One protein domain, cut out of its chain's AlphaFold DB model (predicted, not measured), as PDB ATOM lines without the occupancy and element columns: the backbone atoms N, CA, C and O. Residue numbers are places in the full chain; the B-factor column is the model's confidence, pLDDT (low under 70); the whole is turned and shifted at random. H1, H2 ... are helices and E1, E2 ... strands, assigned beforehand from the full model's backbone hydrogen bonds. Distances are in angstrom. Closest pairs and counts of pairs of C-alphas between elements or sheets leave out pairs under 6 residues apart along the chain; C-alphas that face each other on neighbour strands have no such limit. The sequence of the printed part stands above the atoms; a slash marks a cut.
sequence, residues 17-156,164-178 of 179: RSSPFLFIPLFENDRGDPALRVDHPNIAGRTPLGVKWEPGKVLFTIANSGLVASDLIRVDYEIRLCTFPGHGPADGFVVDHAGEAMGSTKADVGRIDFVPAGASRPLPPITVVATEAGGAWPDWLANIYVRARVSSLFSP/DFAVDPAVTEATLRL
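This is residues 17 to 156 and 164 to 178 of the 179 residues of an uncharacterized protein of Alphaproteobacteria bacterium (UniProt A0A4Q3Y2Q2). With little regular structure, this domain is a sandwich among long loops, sheet E4 E3 E6 E7 partly facing sheet E1 E2 E5, strands crossed at 40 degrees. The printed part has 155 residues, with two short helices, then seven strands; it is mostly strand, both sheets antiparallel. It is compact, radius of gyration of the C-alphas 15.4 A, spanning 46 by 33 by 25 A.

Start at E6, residues 143 to 152, neighbour of E3, residues 73 to 82: N 147 and O 78 are 2.9 A apart. The closest C-alphas of E7, residues 171 to 177, and E1, residues 51 to 54, are Ala 174 and Val 51, 7.1 A. H2, residues 41 to 44, only grazes the larger sheet; H1, residues 34 to 37, is not on it.

Find E6 beginning at C-alpha 143, (143.003, 97.326, 174.379), and E7 ending at C-alpha 177, (142.356, 93.718, 177.129). E2 is residues 57 to 64, E4 103 to 106, E5 120 to 122.

Across the cut, C-alphas 156 and 164 are 15.2 A apart. Residues 17, 98 to 112 and 129 to 135 have pLDDT under 70.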
ATOM      1  N   ARG A  17     157.544 110.112 203.476       63.94
ATOM      2  CA  ARG A  17     156.491 109.585 204.356       63.94
ATOM      3  C   ARG A  17     156.184 110.489 205.548       63.94
ATOM      4  O   ARG A  17     155.114 110.323 206.126       63.94
ATOM      5  N   SER A  18     157.022 111.474 205.881       70.19
ATOM      6  CA  SER A  18     156.658 112.508 206.869       70.19
ATOM      7  C   SER A  18     155.548 113.445 206.364       70.19
ATOM      8  O   SER A  18     154.979 114.232 207.120       70.19
ATOM      9  N   SER A  19     155.216 113.329 205.076       75.88
ATOM     10  CA  SER A  19     154.183 114.059 204.348       75.88
ATOM     11  C   SER A  19     153.053 113.115 203.907       75.88
ATOM     12  O   SER A  19     153.201 111.892 204.028       75.88
ATOM     13  N   PRO A  20     151.903 113.621 203.419       80.44
ATOM     14  CA  PRO A  20     150.906 112.737 202.837       80.44
ATOM     15  C   PRO A  20     151.483 112.095 201.579       80.44
ATOM     16  O   PRO A  20     151.936 112.783 200.665       80.44
ATOM     17  N   PHE A  21     151.451 110.767 201.525       88.62
ATOM     18  CA  PHE A  21     152.034 110.015 200.424       88.62
ATOM     19  C   PHE A  21     150.961 109.160 199.768       88.62
ATOM     20  O   PHE A  21     150.571 108.111 200.288       88.62
ATOM     21  N   LEU A  22     150.461 109.668 198.644       90.12
ATOM     22  CA  LEU A  22     149.323 109.122 197.923       90.12
ATOM     23  C   LEU A  22     149.769 108.348 196.690       90.12
ATOM     24  O   LEU A  22     150.591 108.822 195.910       90.12
ATOM     25  N   PHE A  23     149.168 107.184 196.484       93.06
ATOM     26  CA  PHE A  23     149.402 106.353 195.306       93.06
ATOM     27  C   PHE A  23     148.192 105.461 195.034       93.06
ATOM     28  O   PHE A  23     147.356 105.246 195.911       93.06
ATOM     29  N   ILE A  24     148.108 104.913 193.824       94.25
ATOM     30  CA  ILE A  24     147.185 103.819 193.508       94.25
ATOM     31  C   ILE A  24     147.924 102.507 193.811       94.25
ATOM     32  O   ILE A  24     149.000 102.286 193.251       94.25
ATOM     33  N   PRO A  25     147.416 101.646 194.713       94.69
ATOM     34  CA  PRO A  25     148.093 100.402 195.058       94.69
ATOM     35  C   PRO A  25     148.234  99.472 193.855       94.69
ATOM     36  O   PRO A  25     147.267  99.220 193.134       94.69
ATOM     37  N   LEU A  26     149.427  98.916 193.663       92.69
ATOM     38  CA  LEU A  26     149.692  97.973 192.579       92.69
ATOM     39  C   LEU A  26     149.400  96.529 193.002       92.69
ATOM     40  O   LEU A  26     148.928  95.741 192.185       92.69
ATOM     41  N   PHE A  27     149.620  96.200 194.274       93.00
ATOM     42  CA  PHE A  27     149.428  94.875 194.868       93.00
ATOM     43  C   PHE A  27     149.091  94.983 196.365       93.00
ATOM     44  O   PHE A  27     149.059  96.074 196.938       93.00
ATOM     45  N   GLU A  28     148.794  93.852 197.007       92.19
ATOM     46  CA  GLU A  28     148.460  93.812 198.433       92.19
ATOM     47  C   GLU A  28     149.654  94.248 199.297       92.19
ATOM     48  O   GLU A  28     150.773  93.784 199.101       92.19
ATOM     49  N   ASN A  29     149.422  95.120 200.280       89.94
ATOM     50  CA  ASN A  29     150.461  95.719 201.132       89.94
ATOM     51  C   ASN A  29     151.476  96.623 200.409       89.94
ATOM     52  O   ASN A  29     152.503  96.965 200.997       89.94
ATOM     53  N   ASP A  30     151.194  97.055 199.180       91.31
ATOM     54  CA  ASP A  30     151.975  98.099 198.521       91.31
ATOM     55  C   ASP A  30     151.976  99.382 199.374       91.31
ATOM     56  O   ASP A  30     150.927  99.860 199.807       91.31
ATOM     57  N   ARG A  31     153.172  99.921 199.640       90.00
ATOM     58  CA  ARG A  31     153.401 101.168 200.399       90.00
ATOM     59  C   ARG A  31     154.057 102.255 199.542       90.00
ATOM     60  O   ARG A  31     154.700 103.155 200.080       90.00
ATOM     61  N   GLY A  32     153.990 102.094 198.219       87.38
ATOM     62  CA  GLY A  32     154.682 102.915 197.231       87.38
ATOM     63  C   GLY A  32     156.190 102.976 197.432       87.38
ATOM     64  O   GLY A  32     156.804 104.016 197.231       87.38
ATOM     65  N   ASP A  33     156.785 101.860 197.850       87.44
ATOM     66  CA  ASP A  33     158.234 101.692 197.862       87.44
ATOM     67  C   ASP A  33     158.694 101.276 196.456       87.44
ATOM     68  O   ASP A  33     158.316 100.182 196.015       87.44
ATOM     69  N   PRO A  34     159.488 102.100 195.742       84.25
ATOM     70  CA  PRO A  34     159.998 101.737 194.425       84.25
ATOM     71  C   PRO A  34     160.685 100.369 194.419       84.25
ATOM     72  O   PRO A  34     160.469  99.588 193.501       84.25
ATOM     73  N   ALA A  35     161.441 100.018 195.465       84.88
ATOM     74  CA  ALA A  35     162.207  98.773 195.502       84.88
ATOM     75  C   ALA A  35     161.323  97.516 195.555       84.88
ATOM     76  O   ALA A  35     161.708  96.478 195.028       84.88
ATOM     77  N   LEU A  36     160.135  97.606 196.167       83.19
ATOM     78  CA  LEU A  36     159.160  96.505 196.203       83.19
ATOM     79  C   LEU A  36     158.334  96.409 194.920       83.19
ATOM     80  O   LEU A  36     157.642  95.419 194.688       83.19
ATOM     81  N   ARG A  37     158.360  97.475 194.124       82.44
ATOM     82  CA  ARG A  37     157.618  97.598 192.878       82.44
ATOM     83  C   ARG A  37     158.431  97.084 191.695       82.44
ATOM     84  O   ARG A  37     157.858  96.445 190.815       82.44
ATOM     85  N   VAL A  38     159.748  97.284 191.695       79.00
ATOM     86  CA  VAL A  38     160.629  96.711 190.668       79.00
ATOM     87  C   VAL A  38     160.341  95.209 190.508       79.00
ATOM     88  O   VAL A  38     160.271  94.467 191.483       79.00
ATOM     89  N   ASP A  39     160.106  94.791 189.264       78.06
ATOM     90  CA  ASP A  39     159.833  93.409 188.843       78.06
ATOM     91  C   ASP A  39     158.557  92.741 189.398       78.06
ATOM     92  O   ASP A  39     158.336  91.548 189.173       78.06
ATOM     93  N   HIS A  40     157.658  93.479 190.065       86.56
ATOM     94  CA  HIS A  40     156.400  92.890 190.529       86.56
ATOM     95  C   HIS A  40     155.499  92.497 189.333       86.56
ATOM     96  O   HIS A  40     155.303  93.309 188.421       86.56
ATOM     97  N   PRO A  41     154.861  91.305 189.321       87.81
ATOM     98  CA  PRO A  41     154.026  90.858 188.197       87.81
ATOM     99  C   PRO A  41     152.926  91.846 187.791       87.81
ATOM    100  O   PRO A  41     152.684  92.050 186.604       87.81
ATOM    101  N   ASN A  42     152.291  92.510 188.761       86.81
ATOM    102  CA  ASN A  42     151.272  93.537 188.511       86.81
ATOM    103  C   ASN A  42     151.809  94.760 187.751       86.81
ATOM    104  O   ASN A  42     151.039  95.410 187.045       86.81
ATOM    105  N   ILE A  43     153.105  95.065 187.869       84.56
ATOM    106  CA  ILE A  43     153.760  96.124 187.093       84.56
ATOM    107  C   ILE A  43     153.990  95.654 185.664       84.56
ATOM    108  O   ILE A  43     153.526  96.307 184.732       84.56
ATOM    109  N   ALA A  44     154.607  94.484 185.478       85.31
ATOM    110  CA  ALA A  44     154.831  93.922 184.146       85.31
ATOM    111  C   ALA A  44     153.512  93.734 183.370       85.31
ATOM    112  O   ALA A  44     153.412  94.065 182.188       85.31
ATOM    113  N   GLY A  45     152.478  93.252 184.060       88.50
ATOM    114  CA  GLY A  45     151.147  93.040 183.505       88.50
ATOM    115  C   GLY A  45     150.268  94.290 183.444       88.50
ATOM    116  O   GLY A  45     149.182  94.190 182.883       88.50
ATOM    117  N   ARG A  46     150.685  95.431 184.020       91.69
ATOM    118  CA  ARG A  46     149.860  96.649 184.173       91.69
ATOM    119  C   ARG A  46     148.450  96.334 184.694       91.69
ATOM    120  O   ARG A  46     147.441  96.766 184.140       91.69
ATOM    121  N   THR A  47     148.390  95.544 185.763       93.19
ATOM    122  CA  THR A  47     147.154  95.108 186.445       93.19
ATOM    123  C   THR A  47     147.166  95.530 187.919       93.19
ATOM    124  O   THR A  47     147.175  94.694 188.827       93.19
ATOM    125  N   PRO A  48     147.226  96.844 188.196       94.06
ATOM    126  CA  PRO A  48     147.255  97.353 189.562       94.06
ATOM    127  C   PRO A  48     145.979  97.012 190.341       94.06
ATOM    128  O   PRO A  48     144.868  97.186 189.842       94.06
ATOM    129  N   LEU A  49     146.144  96.586 191.597       95.12
ATOM    130  CA  LEU A  49     145.049  96.245 192.516       95.12
ATOM    131  C   LEU A  49     144.048  97.396 192.708       95.12
ATOM    132  O   LEU A  49     142.844  97.171 192.813       95.12
ATOM    133  N   GLY A  50     144.543  98.632 192.759       94.81
ATOM    134  CA  GLY A  50     143.739  99.834 192.948       94.81
ATOM    135  C   GLY A  50     142.957 100.276 191.710       94.81
ATOM    136  O   GLY A  50     142.328 101.331 191.764       94.81
ATOM    137  N   VAL A  51     142.985  99.522 190.607       96.19
ATOM    138  CA  VAL A  51     142.266  99.862 189.373       96.19
ATOM    139  C   VAL A  51     141.208  98.820 189.070       96.19
ATOM    140  O   VAL A  51     141.485  97.628 188.964       96.19
ATOM    141  N   LYS A  52     139.981  99.293 188.863       95.69
ATOM    142  CA  LYS A  52     138.867  98.470 188.408       95.69
ATOM    143  C   LYS A  52     138.309  99.031 187.110       95.69
ATOM    144  O   LYS A  52     138.021 100.222 187.007       95.69
ATOM    145  N   TRP A  53     138.106  98.148 186.144       92.38
ATOM    146  CA  TRP A  53     137.454  98.470 184.885       92.38
ATOM    147  C   TRP A  53     135.964  98.153 184.961       92.38
ATOM    148  O   TRP A  53     135.565  97.079 185.410       92.38
ATOM    149  N   GLU A  54     135.142  99.089 184.504       89.44
ATOM    150  CA  GLU A  54     133.716  98.887 184.257       89.44
ATOM    151  C   GLU A  54     133.396  99.406 182.847       89.44
ATOM    152  O   GLU A  54     134.133 100.243 182.325       89.44
ATOM    153  N   PRO A  55     132.327  98.933 182.190       84.75
ATOM    154  CA  PRO A  55     131.978  99.428 180.862       84.75
ATOM    155  C   PRO A  55     131.873 100.965 180.840       84.75
ATOM    156  O   PRO A  55     131.159 101.566 181.647       84.75
ATOM    157  N   GLY A  56     132.669 101.599 179.975       82.44
ATOM    158  CA  GLY A  56     132.731 103.052 179.810       82.44
ATOM    159  C   GLY A  56     133.462 103.845 180.890       82.44
ATOM    160  O   GLY A  56     133.489 105.075 180.812       82.44
ATOM    161  N   LYS A  57     134.058 103.204 181.902       87.31
ATOM    162  CA  LYS A  57     134.767 103.924 182.968       87.31
ATOM    163  C   LYS A  57     135.874 103.112 183.631       87.31
ATOM    164  O   LYS A  57     135.833 101.890 183.720       87.31
ATOM    165  N   VAL A  58     136.840 103.832 184.178       90.25
ATOM    166  CA  VAL A  58     137.860 103.283 185.067       90.25
ATOM    167  C   VAL A  58     137.682 103.868 186.463       90.25
ATOM    168  O   VAL A  58     137.410 105.059 186.629       90.25
ATOM    169  N   LEU A  59     137.778 103.008 187.471       92.62
ATOM    170  CA  LEU A  59     137.689 103.374 188.875       92.62
ATOM    171  C   LEU A  59     139.060 103.204 189.514       92.62
ATOM    172  O   LEU A  59     139.686 102.152 189.384       92.62
ATOM    173  N   PHE A  60     139.482 104.232 190.243       92.69
ATOM    174  CA  PHE A  60     140.722 104.232 191.000       92.69
ATOM    175  C   PHE A  60     140.431 104.184 192.494       92.69
ATOM    176  O   PHE A  60     139.518 104.845 192.984       92.69
ATOM    177  N   THR A  61     141.243 103.431 193.221       94.25
ATOM    178  CA  THR A  61     141.377 103.512 194.672       94.25
ATOM    179  C   THR A  61     142.775 104.005 194.981       94.25
ATOM    180  O   THR A  61     143.751 103.445 194.489       94.25
ATOM    181  N   ILE A  62     142.863 105.044 195.801       93.00
ATOM    182  CA  ILE A  62     144.131 105.584 196.285       93.00
ATOM    183  C   ILE A  62     144.349 105.184 197.738       93.00
ATOM    184  O   ILE A  62     143.388 105.065 198.500       93.00
ATOM    185  N   ALA A  63     145.605 105.016 198.126       93.88
ATOM    186  CA  ALA A  63     146.033 104.792 199.497       93.88
ATOM    187  C   ALA A  63     146.944 105.932 199.953       93.88
ATOM    188  O   ALA A  63     147.700 106.478 199.152       93.88
ATOM    189  N   ASN A  64     146.879 106.271 201.242       93.06
ATOM    190  CA  ASN A  64     147.827 107.167 201.893       93.06
ATOM    191  C   ASN A  64     148.717 106.360 202.844       93.06
ATOM    192  O   ASN A  64     148.258 105.954 203.912       93.06
ATOM    193  N   SER A  65     149.982 106.136 202.484       91.88
ATOM    194  CA  SER A  65     150.957 105.501 203.390       91.88
ATOM    195  C   SER A  65     151.873 106.501 204.099       91.88
ATOM    196  O   SER A  65     152.864 106.092 204.704       91.88
ATOM    197  N   GLY A  66     151.577 107.797 203.991       88.31
ATOM    198  CA  GLY A  66     152.246 108.847 204.749       88.31
ATOM    199  C   GLY A  66     151.826 108.860 206.220       88.31
ATOM    200  O   GLY A  66     150.872 108.193 206.624       88.31
ATOM    201  N   LEU A  67     152.539 109.645 207.025       86.50
ATOM    202  CA  LEU A  67     152.287 109.813 208.460       86.50
ATOM    203  C   LEU A  67     151.189 110.840 208.768       86.50
ATOM    204  O   LEU A  67     150.697 110.895 209.896       86.50
ATOM    205  N   VAL A  68     150.781 111.640 207.780       86.31
ATOM    206  CA  VAL A  68     149.756 112.679 207.934       86.31
ATOM    207  C   VAL A  68     148.628 112.512 206.918       86.31
ATOM    208  O   VAL A  68     148.785 111.876 205.874       86.31
ATOM    209  N   ALA A  69     147.464 113.081 207.234       86.81
ATOM    210  CA  ALA A  69     146.346 113.141 206.302       86.81
ATOM    211  C   ALA A  69     146.708 113.969 205.058       86.81
ATOM    212  O   ALA A  69     147.496 114.911 205.146       86.81
ATOM    213  N   SER A  70     146.121 113.626 203.910       86.81
ATOM    214  CA  SER A  70     146.296 114.425 202.698       86.81
ATOM    215  C   SER A  70     145.592 115.775 202.786       86.81
ATOM    216  O   SER A  70     144.732 116.008 203.628       86.81
ATOM    217  N   ASP A  71     145.951 116.665 201.878       82.62
ATOM    218  CA  ASP A  71     145.167 117.846 201.542       82.62
ATOM    219  C   ASP A  71     144.166 117.489 200.416       82.62
ATOM    220  O   ASP A  71     143.707 116.341 200.319       82.62
ATOM    221  N   LEU A  72     143.822 118.476 199.581       82.69
ATOM    222  CA  LEU A  72     143.048 118.272 198.361       82.69
ATOM    223  C   LEU A  72     143.833 117.423 197.355       82.69
ATOM    224  O   LEU A  72     144.928 117.778 196.928       82.69
ATOM    225  N   ILE A  73     143.209 116.336 196.918       85.62
ATOM    226  CA  ILE A  73     143.821 115.375 196.007       85.62
ATOM    227  C   ILE A  73     143.555 115.785 194.565       85.62
ATOM    228  O   ILE A  73     142.438 116.151 194.200       85.62
ATOM    229  N   ARG A  74     144.589 115.654 193.744       84.12
ATOM    230  CA  ARG A  74     144.586 115.876 192.304       84.12
ATOM    231  C   ARG A  74     144.960 114.570 191.606       84.12
ATOM    232  O   ARG A  74     145.891 113.890 192.032       84.12
ATOM    233  N   VAL A  75     144.256 114.222 190.533       86.31
ATOM    234  CA  VAL A  75     144.633 113.086 189.684       86.31
ATOM    235  C   VAL A  75     144.676 113.544 188.248       86.31
ATOM    236  O   VAL A  75     143.643 113.851 187.658       86.31
ATOM    237  N   ASP A  76     145.884 113.551 187.706       87.31
ATOM    238  CA  ASP A  76     146.124 113.714 186.287       87.31
ATOM    239  C   ASP A  76     146.078 112.336 185.621       87.31
ATOM    240  O   ASP A  76     146.636 111.377 186.155       87.31
ATOM    241  N   TYR A  77     145.456 112.215 184.446       87.88
ATOM    242  CA  TYR A  77     145.435 110.952 183.700       87.88
ATOM    243  C   TYR A  77     145.495 111.137 182.182       87.88
ATOM    244  O   TYR A  77     145.088 112.169 181.660       87.88
ATOM    245  N   GLU A  78     145.959 110.108 181.476       87.38
ATOM    246  CA  GLU A  78     145.905 109.969 180.016       87.38
ATOM    247  C   GLU A  78     145.338 108.592 179.669       87.38
ATOM    248  O   GLU A  78     145.661 107.598 180.324       87.38
ATOM    249  N   ILE A  79     144.497 108.539 178.635       86.62
ATOM    250  CA  ILE A  79     143.902 107.299 178.127       86.62
ATOM    251  C   ILE A  79     144.293 107.122 176.666       86.62
ATOM    252  O   ILE A  79     144.193 108.070 175.881       86.62
ATOM    253  N   ARG A  80     144.667 105.893 176.303       86.06
ATOM    254  CA  ARG A  80     144.849 105.463 174.915       86.06
ATOM    255  C   ARG A  80     143.941 104.292 174.591       86.06
ATOM    256  O   ARG A  80     143.800 103.353 175.375       86.06
ATOM    257  N   LEU A  81     143.342 104.369 173.411       86.06
ATOM    258  CA  LEU A  81     142.473 103.350 172.843       86.06
ATOM    259  C   LEU A  81     143.217 102.670 171.702       86.06
ATOM    260  O   LEU A  81     143.736 103.346 170.816       86.06
ATOM    261  N   CYS A  82     143.273 101.344 171.725       87.12
ATOM    262  CA  CYS A  82     144.028 100.565 170.759       87.12
ATOM    263  C   CYS A  82     143.139  99.525 170.093       87.12
ATOM    264  O   CYS A  82     142.499  98.710 170.755       87.12
ATOM    265  N   THR A  83     143.142  99.538 168.765       87.19
ATOM    266  CA  THR A  83     142.354  98.616 167.935       87.19
ATOM    267  C   THR A  83     143.135  97.378 167.500       87.19
ATOM    268  O   THR A  83     142.557  96.454 166.937       87.19
ATOM    269  N   PHE A  84     144.448  97.327 167.751       88.88
ATOM    270  CA  PHE A  84     145.297  96.235 167.285       88.88
ATOM    271  C   PHE A  84     145.426  95.116 168.340       88.88
ATOM    272  O   PHE A  84     146.040  95.339 169.385       88.88
ATOM    273  N   PRO A  85     144.929  93.887 168.076       86.94
ATOM    274  CA  PRO A  85     144.932  92.795 169.064       86.94
ATOM    275  C   PRO A  85     146.319  92.238 169.411       86.94
ATOM    276  O   PRO A  85     146.463  91.487 170.382       86.94
ATOM    277  N   GLY A  86     147.325  92.556 168.590       88.88
ATOM    278  CA  GLY A  86     148.714  92.162 168.811       88.88
ATOM    279  C   GLY A  86     149.403  92.957 169.919       88.88
ATOM    280  O   GLY A  86     150.331  92.432 170.527       88.88
ATOM    281  N   HIS A  87     148.937  94.178 170.208       90.50
ATOM    282  CA  HIS A  87     149.449  94.958 171.331       90.50
ATOM    283  C   HIS A  87     148.954  94.374 172.660       90.50
ATOM    284  O   HIS A  87     147.831  93.870 172.773       90.50
ATOM    285  N   GLY A  88     149.807  94.445 173.670       89.38
ATOM    286  CA  GLY A  88     149.534  94.043 175.038       89.38
ATOM    287  C   GLY A  88     150.045  95.078 176.040       89.38
ATOM    288  O   GLY A  88     150.364  96.206 175.671       89.38
ATOM    289  N   PRO A  89     150.158  94.706 177.327       90.06
ATOM    290  CA  PRO A  89     150.523  95.647 178.382       90.06
ATOM    291  C   PRO A  89     151.779  96.460 178.053       90.06
ATOM    292  O   PRO A  89     151.763  97.677 178.202       90.06
ATOM    293  N   ALA A  90     152.835  95.809 177.550       88.12
ATOM    294  CA  ALA A  90     154.124  96.430 177.233       88.12
ATOM    295  C   ALA A  90     154.029  97.643 176.293       88.12
ATOM    296  O   ALA A  90     154.819  98.569 176.452       88.12
ATOM    297  N   ASP A  91     153.055  97.653 175.384       88.44
ATOM    298  CA  ASP A  91     152.915  98.644 174.315       88.44
ATOM    299  C   ASP A  91     152.311  99.977 174.792       88.44
ATOM    300  O   ASP A  91     152.530 101.019 174.174       88.44
ATOM    301  N   GLY A  92     151.576  99.965 175.910       82.69
ATOM    302  CA  GLY A  92     150.632 101.007 176.337       82.69
ATOM    303  C   GLY A  92     150.935 102.452 175.926       82.69
ATOM    304  O   GLY A  92     150.194 103.017 175.130       82.69
ATOM    305  N   PHE A  93     152.013 103.060 176.424       84.25
ATOM    306  CA  PHE A  93     152.368 104.460 176.115       84.25
ATOM    307  C   PHE A  93     153.677 104.607 175.326       84.25
ATOM    308  O   PHE A  93     154.204 105.715 175.215       84.25
ATOM    309  N   VAL A  94     154.211 103.505 174.792       83.75
ATOM    310  CA  VAL A  94     155.542 103.450 174.158       83.75
ATOM    311  C   VAL A  94     155.499 103.228 172.646       83.75
ATOM    312  O   VAL A  94     156.518 103.418 171.985       83.75
ATOM    313  N   VAL A  95     154.340 102.864 172.093       81.31
ATOM    314  CA  VAL A  95     154.109 102.749 170.645       81.31
ATOM    315  C   VAL A  95     152.956 103.648 170.202       81.31
ATOM    316  O   VAL A  95     152.161 104.107 171.029       81.31
ATOM    317  N   ASP A  96     152.861 103.865 168.891       77.12
ATOM    318  CA  ASP A  96     151.689 104.466 168.258       77.12
ATOM    319  C   ASP A  96     150.595 103.399 168.111       77.12
ATOM    320  O   ASP A  96     150.824 102.327 167.539       77.12
ATOM    321  N   HIS A  97     149.391 103.668 168.611       71.81
ATOM    322  CA  HIS A  97     148.250 102.769 168.462       71.81
ATOM    323  C   HIS A  97     147.381 103.187 167.269       71.81
ATOM    324  O   HIS A  97     147.123 104.362 167.005       71.81
ATOM    325  N   ALA A  98     146.909 102.205 166.502       55.16
ATOM    326  CA  ALA A  98     145.997 102.463 165.393       55.16
ATOM    327  C   ALA A  98     144.623 102.915 165.928       55.16
ATOM    328  O   ALA A  98     143.991 102.177 166.687       55.16
ATOM    329  N   GLY A  99     144.152 104.096 165.503       53.84
ATOM    330  CA  GLY A  99     142.812 104.614 165.823       53.84
ATOM    331  C   GLY A  99     142.693 105.429 167.120       53.84
ATOM    332  O   GLY A  99     141.591 105.555 167.646       53.84
ATOM    333  N   GLU A 100     143.796 105.971 167.646       57.09
ATOM    334  CA  GLU A 100     143.815 106.687 168.928       57.09
ATOM    335  C   GLU A 100     142.884 107.910 168.974       57.09
ATOM    336  O   GLU A 100     143.144 108.950 168.367       57.09
ATOM    337  N   ALA A 101     141.846 107.836 169.810       52.53
ATOM    338  CA  ALA A 101     141.370 109.021 170.507       52.53
ATOM    339  C   ALA A 101     142.257 109.201 171.744       52.53
ATOM    340  O   ALA A 101     142.133 108.461 172.722       52.53
ATOM    341  N   MET A 102     143.182 110.159 171.696       55.06
ATOM    342  CA  MET A 102     143.923 110.564 172.887       55.06
ATOM    343  C   MET A 102     142.942 111.204 173.874       55.06
ATOM    344  O   MET A 102     142.351 112.248 173.591       55.06
ATOM    345  N   GLY A 103     142.773 110.600 175.050       52.34
ATOM    346  CA  GLY A 103     142.158 111.299 176.172       52.34
ATOM    347  C   GLY A 103     143.094 112.424 176.617       52.34
ATOM    348  O   GLY A 103     144.222 112.155 177.016       52.34
ATOM    349  N   SER A 104     142.649 113.681 176.531       56.66
ATOM    350  CA  SER A 104     143.400 114.840 177.034       56.66
ATOM    351  C   SER A 104     143.776 114.662 178.507       56.66
ATOM    352  O   SER A 104     142.961 114.145 179.275       56.66
ATOM    353  N   THR A 105     144.941 115.169 178.926       64.00
ATOM    354  CA  THR A 105     145.298 115.225 180.349       64.00
ATOM    355  C   THR A 105     144.256 116.023 181.118       64.00
ATOM    356  O   THR A 105     144.059 117.211 180.857       64.00
ATOM    357  N   LYS A 106     143.579 115.377 182.067       67.06
ATOM    358  CA  LYS A 106     142.634 116.045 182.964       67.06
ATOM    359  C   LYS A 106     143.170 115.974 184.382       67.06
ATOM    360  O   LYS A 106     143.382 114.882 184.882       67.06
ATOM    361  N   ALA A 107     143.358 117.142 184.985       62.59
ATOM    362  CA  ALA A 107     143.950 117.323 186.307       62.59
ATOM    363  C   ALA A 107     142.987 117.078 187.474       62.59
ATOM    364  O   ALA A 107     143.416 116.943 188.613       62.59
ATOM    365  N   ASP A 108     141.682 117.061 187.220       64.88
ATOM    366  CA  ASP A 108     140.685 117.056 188.282       64.88
ATOM    367  C   ASP A 108     139.572 116.051 187.974       64.88
ATOM    368  O   ASP A 108     138.825 116.186 186.997       64.88
ATOM    369  N   VAL A 109     139.471 115.024 188.816       61.88
ATOM    370  CA  VAL A 109     138.363 114.056 188.814       61.88
ATOM    371  C   VAL A 109     137.203 114.507 189.719       61.88
ATOM    372  O   VAL A 109     136.178 113.836 189.783       61.88
ATOM    373  N   GLY A 110     137.331 115.667 190.370       61.03
ATOM    374  CA  GLY A 110     136.410 116.262 191.332       61.03
ATOM    375  C   GLY A 110     137.122 116.585 192.650       61.03
ATOM    376  O   GLY A 110     138.131 115.971 192.988       61.03
ATOM    377  N   ARG A 111     136.563 117.510 193.449       59.91
ATOM    378  CA  ARG A 111     137.040 117.763 194.820       59.91
ATOM    379  C   ARG A 111     136.920 116.483 195.648       59.91
ATOM    380  O   ARG A 111     135.810 116.058 195.960       59.91
ATOM    381  N   ILE A 112     138.055 115.893 195.997       67.69
ATOM    382  CA  ILE A 112     138.131 114.732 196.880       67.69
ATOM    383  C   ILE A 112     138.549 115.228 198.263       67.69
ATOM    384  O   ILE A 112     139.603 115.852 198.409       67.69
ATOM    385  N   ASP A 113     137.708 114.966 199.263       70.38
ATOM    386  CA  ASP A 113     138.034 115.212 200.668       70.38
ATOM    387  C   ASP A 113     139.291 114.425 201.075       70.38
ATOM    388  O   ASP A 113     139.555 113.339 200.555       70.38
ATOM    389  N   PHE A 114     140.059 114.964 202.023       83.31
ATOM    390  CA  PHE A 114     141.331 114.394 202.470       83.31
ATOM    391  C   PHE A 114     141.280 112.883 202.790       83.31
ATOM    392  O   PHE A 114     140.296 112.356 203.319       83.31
ATOM    393  N   VAL A 115     142.390 112.181 202.544       88.94
ATOM    394  CA  VAL A 115     142.590 110.771 202.910       88.94
ATOM    395  C   VAL A 115     143.439 110.695 204.183       88.94
ATOM    396  O   VAL A 115     144.595 111.133 204.167       88.94
ATOM    397  N   PRO A 116     142.913 110.139 205.295       91.19
ATOM    398  CA  PRO A 116     143.687 109.946 206.521       91.19
ATOM    399  C   PRO A 116     144.947 109.100 206.306       91.19
ATOM    400  O   PRO A 116     144.985 108.251 205.416       91.19
ATOM    401  N   ALA A 117     145.954 109.294 207.157       90.69
ATOM    402  CA  ALA A 117     147.137 108.438 207.190       90.69
ATOM    403  C   ALA A 117     146.738 106.962 207.382       90.69
ATOM    404  O   ALA A 117     145.905 106.641 208.232       90.69
ATOM    405  N   GLY A 118     147.305 106.067 206.571       91.12
ATOM    406  CA  GLY A 118     147.014 104.631 206.586       91.12
ATOM    407  C   GLY A 118     145.662 104.230 205.981       91.12
ATOM    408  O   GLY A 118     145.330 103.046 205.989       91.12
ATOM    409  N   ALA A 119     144.872 105.175 205.464       92.75
ATOM    410  CA  ALA A 119     143.574 104.888 204.861       92.75
ATOM    411  C   ALA A 119     143.658 104.741 203.334       92.75
ATOM    412  O   ALA A 119     144.614 105.166 202.687       92.75
ATOM    413  N   SER A 120     142.609 104.162 202.753       92.88
ATOM    414  CA  SER A 120     142.379 104.138 201.307       92.88
ATOM    415  C   SER A 120     141.012 104.719 200.979       92.88
ATOM    416  O   SER A 120     140.087 104.612 201.790       92.88
ATOM    417  N   ARG A 121     140.870 105.326 199.799       91.44
ATOM    418  CA  ARG A 121     139.588 105.842 199.310       91.44
ATOM    419  C   ARG A 121     139.389 105.627 197.811       91.44
ATOM    420  O   ARG A 121     140.339 105.791 197.046       91.44
ATOM    421  N   PRO A 122     138.155 105.300 197.385       91.12
ATOM    422  CA  PRO A 122     137.801 105.312 195.977       91.12
ATOM    423  C   PRO A 122     137.727 106.754 195.465       91.12
ATOM    424  O   PRO A 122     137.296 107.661 196.181       91.12
ATOM    425  N   LEU A 123     138.118 106.946 194.212       86.69
ATOM    426  CA  LEU A 123     137.974 108.199 193.487       86.69
ATOM    427  C   LEU A 123     136.690 108.212 192.653       86.69
ATOM    428  O   LEU A 123     136.165 107.145 192.312       86.69
ATOM    429  N   PRO A 124     136.196 109.406 192.272       86.81
ATOM    430  CA  PRO A 124     135.186 109.513 191.233       86.81
ATOM    431  C   PRO A 124     135.627 108.765 189.962       86.81
ATOM    432  O   PRO A 124     136.813 108.784 189.615       86.81
ATOM    433  N   PRO A 125     134.698 108.092 189.262       87.31
ATOM    434  CA  PRO A 125     135.036 107.328 188.072       87.31
ATOM    435  C   PRO A 125     135.523 108.249 186.952       87.31
ATOM    436  O   PRO A 125     134.948 109.311 186.707       87.31
ATOM    437  N   ILE A 126     136.543 107.804 186.224       85.12
ATOM    438  CA  ILE A 126     136.980 108.450 184.989       85.12
ATOM    439  C   ILE A 126     136.231 107.811 183.827       85.12
ATOM    440  O   ILE A 126     136.366 106.617 183.567       85.12
ATOM    441  N   THR A 127     135.438 108.617 183.126       83.12
ATOM    442  CA  THR A 127     134.738 108.185 181.917       83.12
ATOM    443  C   THR A 127     135.734 107.963 180.787       83.12
ATOM    444  O   THR A 127     136.508 108.855 180.438       83.12
ATOM    445  N   VAL A 128     135.668 106.787 180.177       79.44
ATOM    446  CA  VAL A 128     136.388 106.460 178.950       79.44
ATOM    447  C   VAL A 128     135.415 106.674 177.798       79.44
ATOM    448  O   VAL A 128     134.474 105.903 177.609       79.44
ATOM    449  N   VAL A 129     135.614 107.755 177.043       67.69
ATOM    450  CA  VAL A 129     134.756 108.110 175.904       67.69
ATOM    451  C   VAL A 129     135.122 107.222 174.718       67.69
ATOM    452  O   VAL A 129     135.850 107.614 173.816       67.69
ATOM    453  N   ALA A 130     134.651 105.985 174.774       63.00
ATOM    454  CA  ALA A 130     134.728 105.024 173.685       63.00
ATOM    455  C   ALA A 130     133.447 104.193 173.586       63.00
ATOM    456  O   ALA A 130     133.416 103.253 172.820       63.00
ATOM    457  N   THR A 131     132.409 104.467 174.376       55.47
ATOM    458  CA  THR A 131     131.264 103.556 174.492       55.47
ATOM    459  C   THR A 131     130.315 103.649 173.309       55.47
ATOM    460  O   THR A 131     129.904 104.748 172.928       55.47
ATOM    461  N   GLU A 132     129.877 102.497 172.813       56.56
ATOM    462  CA  GLU A 132     128.715 102.413 171.932       56.56
ATOM    463  C   GLU A 132     127.419 102.734 172.697       56.56
ATOM    464  O   GLU A 132     127.388 102.832 173.934       56.56
ATOM    465  N   ALA A 133     126.318 102.915 171.960       51.91
ATOM    466  CA  ALA A 133     125.002 103.104 172.558       51.91
ATOM    467  C   ALA A 133     124.687 101.936 173.516       51.91
ATOM    468  O   ALA A 133     124.661 100.781 173.109       51.91
ATOM    469  N   GLY A 134     124.459 102.242 174.799       55.28
ATOM    470  CA  GLY A 134     124.228 101.235 175.844       55.28
ATOM    471  C   GLY A 134     125.403 101.003 176.801       55.28
ATOM    472  O   GLY A 134     125.267 100.215 177.732       55.28
ATOM    473  N   GLY A 135     126.526 101.710 176.630       64.19
ATOM    474  CA  GLY A 135     127.634 101.692 177.592       64.19
ATOM    475  C   GLY A 135     128.588 100.504 177.448       64.19
ATOM    476  O   GLY A 135     129.457 100.338 178.298       64.19
ATOM    477  N   ALA A 136     128.449  99.697 176.394       74.00
ATOM    478  CA  ALA A 136     129.392  98.635 176.055       74.00
ATOM    479  C   ALA A 136     130.679  99.202 175.434       74.00
ATOM    480  O   ALA A 136     130.682 100.300 174.862       74.00
ATOM    481  N   TRP A 137     131.772  98.447 175.549       80.50
ATOM    482  CA  TRP A 137     132.973  98.719 174.764       80.50
ATOM    483  C   TRP A 137     132.722  98.344 173.300       80.50
ATOM    484  O   TRP A 137     132.035  97.353 173.070       80.50
ATOM    485  N   PRO A 138     133.264  99.090 172.328       79.75
ATOM    486  CA  PRO A 138     133.105  98.743 170.926       79.75
ATOM    487  C   PRO A 138     133.854  97.466 170.566       79.75
ATOM    488  O   PRO A 138     134.983  97.268 171.015       79.75
ATOM    489  N   ASP A 139     133.283  96.684 169.654       84.31
ATOM    490  CA  ASP A 139     133.869  95.418 169.182       84.31
ATOM    491  C   ASP A 139     135.193  95.608 168.417       84.31
ATOM    492  O   ASP A 139     135.967  94.672 168.238       84.31
ATOM    493  N   TRP A 140     135.473  96.825 167.939       82.56
ATOM    494  CA  TRP A 140     136.725  97.162 167.252       82.56
ATOM    495  C   TRP A 140     137.878  97.498 168.207       82.56
ATOM    496  O   TRP A 140     139.022  97.654 167.768       82.56
ATOM    497  N   LEU A 141     137.596  97.673 169.498       85.25
ATOM    498  CA  LEU A 141     138.580  98.063 170.496       85.25
ATOM    499  C   LEU A 141     139.204  96.809 171.108       85.25
ATOM    500  O   LEU A 141     138.507  96.001 171.706       85.25
ATOM    501  N   ALA A 142     140.523  96.664 170.997       88.94
ATOM    502  CA  ALA A 142     141.245  95.496 171.500       88.94
ATOM    503  C   ALA A 142     141.886  95.749 172.870       88.94
ATOM    504  O   ALA A 142     141.942  94.860 173.718       88.94
ATOM    505  N   ASN A 143     142.385  96.965 173.108       89.50
ATOM    506  CA  ASN A 143     143.003  97.326 174.379       89.50
ATOM    507  C   ASN A 143     142.657  98.762 174.792       89.50
ATOM    508  O   ASN A 143     142.528  99.661 173.958       89.50
ATOM    509  N   ILE A 144     142.583  98.981 176.103       89.69
ATOM    510  CA  ILE A 144     142.501 100.300 176.731       89.69
ATOM    511  C   ILE A 144     143.680 100.444 177.676       89.69
ATOM    512  O   ILE A 144     143.888  99.602 178.551       89.69
ATOM    513  N   TYR A 145     144.418 101.535 177.530       91.06
ATOM    514  CA  TYR A 145     145.511 101.893 178.419       91.06
ATOM    515  C   TYR A 145     145.147 103.161 179.166       91.06
ATOM    516  O   TYR A 145     144.651 104.120 178.575       91.06
ATOM    517  N   VAL A 146     145.423 103.182 180.462       91.00
ATOM    518  CA  VAL A 146     145.365 104.399 181.263       91.00
ATOM    519  C   VAL A 146     146.668 104.547 182.020       91.00
ATOM    520  O   VAL A 146     147.184 103.577 182.573       91.00
ATOM    521  N   ARG A 147     147.187 105.769 182.058       91.19
ATOM    522  CA  ARG A 147     148.196 106.167 183.030       91.19
ATOM    523  C   ARG A 147     147.655 107.304 183.862       91.19
ATOM    524  O   ARG A 147     147.013 108.202 183.325       91.19
ATOM    525  N   ALA A 148     147.894 107.252 185.158       91.00
ATOM    526  CA  ALA A 148     147.451 108.264 186.095       91.00
ATOM    527  C   ALA A 148     148.580 108.609 187.058       91.00
ATOM    528  O   ALA A 148     149.388 107.746 187.401       91.00
ATOM    529  N   ARG A 149     148.607 109.859 187.515       90.62
ATOM    530  CA  ARG A 149     149.483 110.310 188.589       90.62
ATOM    531  C   ARG A 149     148.661 110.969 189.684       90.62
ATOM    532  O   ARG A 149     147.937 111.930 189.429       90.62
ATOM    533  N   VAL A 150     148.788 110.459 190.904       89.75
ATOM    534  CA  VAL A 150     148.118 111.023 192.080       89.75
ATOM    535  C   VAL A 150     149.004 112.098 192.694       89.75
ATOM    536  O   VAL A 150     150.198 111.903 192.877       89.75
ATOM    537  N   SER A 151     148.424 113.248 193.004       84.44
ATOM    538  CA  SER A 151     149.127 114.384 193.592       84.44
ATOM    539  C   SER A 151     148.282 115.002 194.705       84.44
ATOM    540  O   SER A 151     147.066 114.828 194.761       84.44
ATOM    541  N   SER A 152     148.935 115.730 195.598       81.94
ATOM    542  CA  SER A 152     148.308 116.582 196.613       81.94
ATOM    543  C   SER A 152     148.334 118.048 196.140       81.94
ATOM    544  O   SER A 152     149.070 118.372 195.205       81.94
ATOM    545  N   LEU A 153     147.581 118.949 196.774       76.88
ATOM    546  CA  LEU A 153     147.534 120.380 196.420       76.88
ATOM    547  C   LEU A 153     148.920 121.040 196.414       76.88
ATOM    548  O   LEU A 153     149.189 121.907 195.586       76.88
ATOM    549  N   PHE A 154     149.784 120.641 197.346       74.31
ATOM    550  CA  PHE A 154     151.136 121.187 197.484       74.31
ATOM    551  C   PHE A 154     152.203 120.372 196.749       74.31
ATOM    552  O   PHE A 154     153.388 120.700 196.817       74.31
ATOM    553  N   SER A 155     151.805 119.310 196.046       76.81
ATOM    554  CA  SER A 155     152.728 118.564 195.199       76.81
ATOM    555  C   SER A 155     153.119 119.404 193.978       76.81
ATOM    556  O   SER A 155     152.271 120.104 193.423       76.81
ATOM    557  N   PRO A 156     154.381 119.343 193.521       77.38
ATOM    558  CA  PRO A 156     154.772 120.016 192.291       77.38
ATOM    559  C   PRO A 156     154.019 119.424 191.097       77.38
ATOM    560  O   PRO A 156     153.830 118.206 191.007       77.38
ATOM    561  N   ASP A 164     157.121 108.260 185.107       87.06
ATOM    562  CA  ASP A 164     157.814 106.987 185.005       87.06
ATOM    563  C   ASP A 164     157.170 105.995 185.970       87.06
ATOM    564  O   ASP A 164     157.331 106.082 187.186       87.06
ATOM    565  N   PHE A 165     156.418 105.054 185.409       84.88
ATOM    566  CA  PHE A 165     155.705 104.038 186.171       84.88
ATOM    567  C   PHE A 165     156.631 103.103 186.962       84.88
ATOM    568  O   PHE A 165     156.222 102.569 187.992       84.88
ATOM    569  N   ALA A 166     157.871 102.901 186.506       80.94
ATOM    570  CA  ALA A 166     158.794 101.979 187.157       80.94
ATOM    571  C   ALA A 166     159.389 102.558 188.446       80.94
ATOM    572  O   ALA A 166     159.786 101.795 189.328       80.94
ATOM    573  N   VAL A 167     159.464 103.889 188.563       83.19
ATOM    574  CA  VAL A 167     160.195 104.542 189.661       83.19
ATOM    575  C   VAL A 167     159.418 105.626 190.401       83.19
ATOM    576  O   VAL A 167     159.780 105.899 191.542       83.19
ATOM    577  N   ASP A 168     158.380 106.237 189.816       88.44
ATOM    578  CA  ASP A 168     157.508 107.199 190.504       88.44
ATOM    579  C   ASP A 168     156.317 106.453 191.124       88.44
ATOM    580  O   ASP A 168     155.398 106.047 190.406       88.44
ATOM    581  N   PRO A 169     156.261 106.285 192.458       88.62
ATOM    582  CA  PRO A 169     155.179 105.543 193.079       88.62
ATOM    583  C   PRO A 169     153.812 106.217 192.953       88.62
ATOM    584  O   PRO A 169     152.789 105.544 193.112       88.62
ATOM    585  N   ALA A 170     153.790 107.523 192.678       90.25
ATOM    586  CA  ALA A 170     152.570 108.275 192.438       90.25
ATOM    587  C   ALA A 170     151.983 107.998 191.046       90.25
ATOM    588  O   ALA A 170     150.804 108.281 190.825       90.25
ATOM    589  N   VAL A 171     152.785 107.456 190.120       91.81
ATOM    590  CA  VAL A 171     152.364 107.067 188.772       91.81
ATOM    591  C   VAL A 171     151.851 105.630 188.781       91.81
ATOM    592  O   VAL A 171     152.363 104.744 189.464       91.81
ATOM    593  N   THR A 172     150.801 105.379 188.011       93.19
ATOM    594  CA  THR A 172     150.243 104.045 187.798       93.19
ATOM    595  C   THR A 172     149.818 103.888 186.353       93.19
ATOM    596  O   THR A 172     149.137 104.758 185.816       93.19
ATOM    597  N   GLU A 173     150.180 102.761 185.743       93.81
ATOM    598  CA  GLU A 173     149.663 102.328 184.449       93.81
ATOM    599  C   GLU A 173     148.755 101.113 184.622       93.81
ATOM    600  O   GLU A 173     149.051 100.198 185.393       93.81
ATOM    601  N   ALA A 174     147.650 101.094 183.880       94.81
ATOM    602  CA  ALA A 174     146.752  99.955 183.816       94.81
ATOM    603  C   ALA A 174     146.350  99.649 182.373       94.81
ATOM    604  O   ALA A 174     146.212 100.546 181.539       94.81
ATOM    605  N   THR A 175     146.142  98.368 182.088       94.25
ATOM    606  CA  THR A 175     145.673  97.874 180.791       94.25
ATOM    607  C   THR A 175     144.405  97.047 180.969       94.25
ATOM    608  O   THR A 175     144.322  96.208 181.864       94.25
ATOM    609  N   LEU A 176     143.428  97.262 180.092       93.19
ATOM    610  CA  LEU A 176     142.301  96.362 179.875       93.19
ATOM    611  C   LEU A 176     142.418  95.770 178.477       93.19
ATOM    612  O   LEU A 176     142.401  96.513 177.499       93.19
ATOM    613  N   ARG A 177     142.492  94.444 178.391       91.75
ATOM    614  CA  ARG A 177     142.356  93.718 177.129       91.75
ATOM    615  C   ARG A 177     140.889  93.359 176.921       91.75
ATOM    616  O   ARG A 177     140.274  92.755 177.801       91.75
ATOM    617  N   LEU A 178     140.351  93.743 175.776       87.06
ATOM    618  CA  LEU A 178     139.014  93.403 175.311       87.06
ATOM    619  C   LEU A 178     139.177  92.255 174.306       87.06
ATOM    620  O   LEU A 178     140.088  92.286 173.479       87.06
TER     621      LEU A 178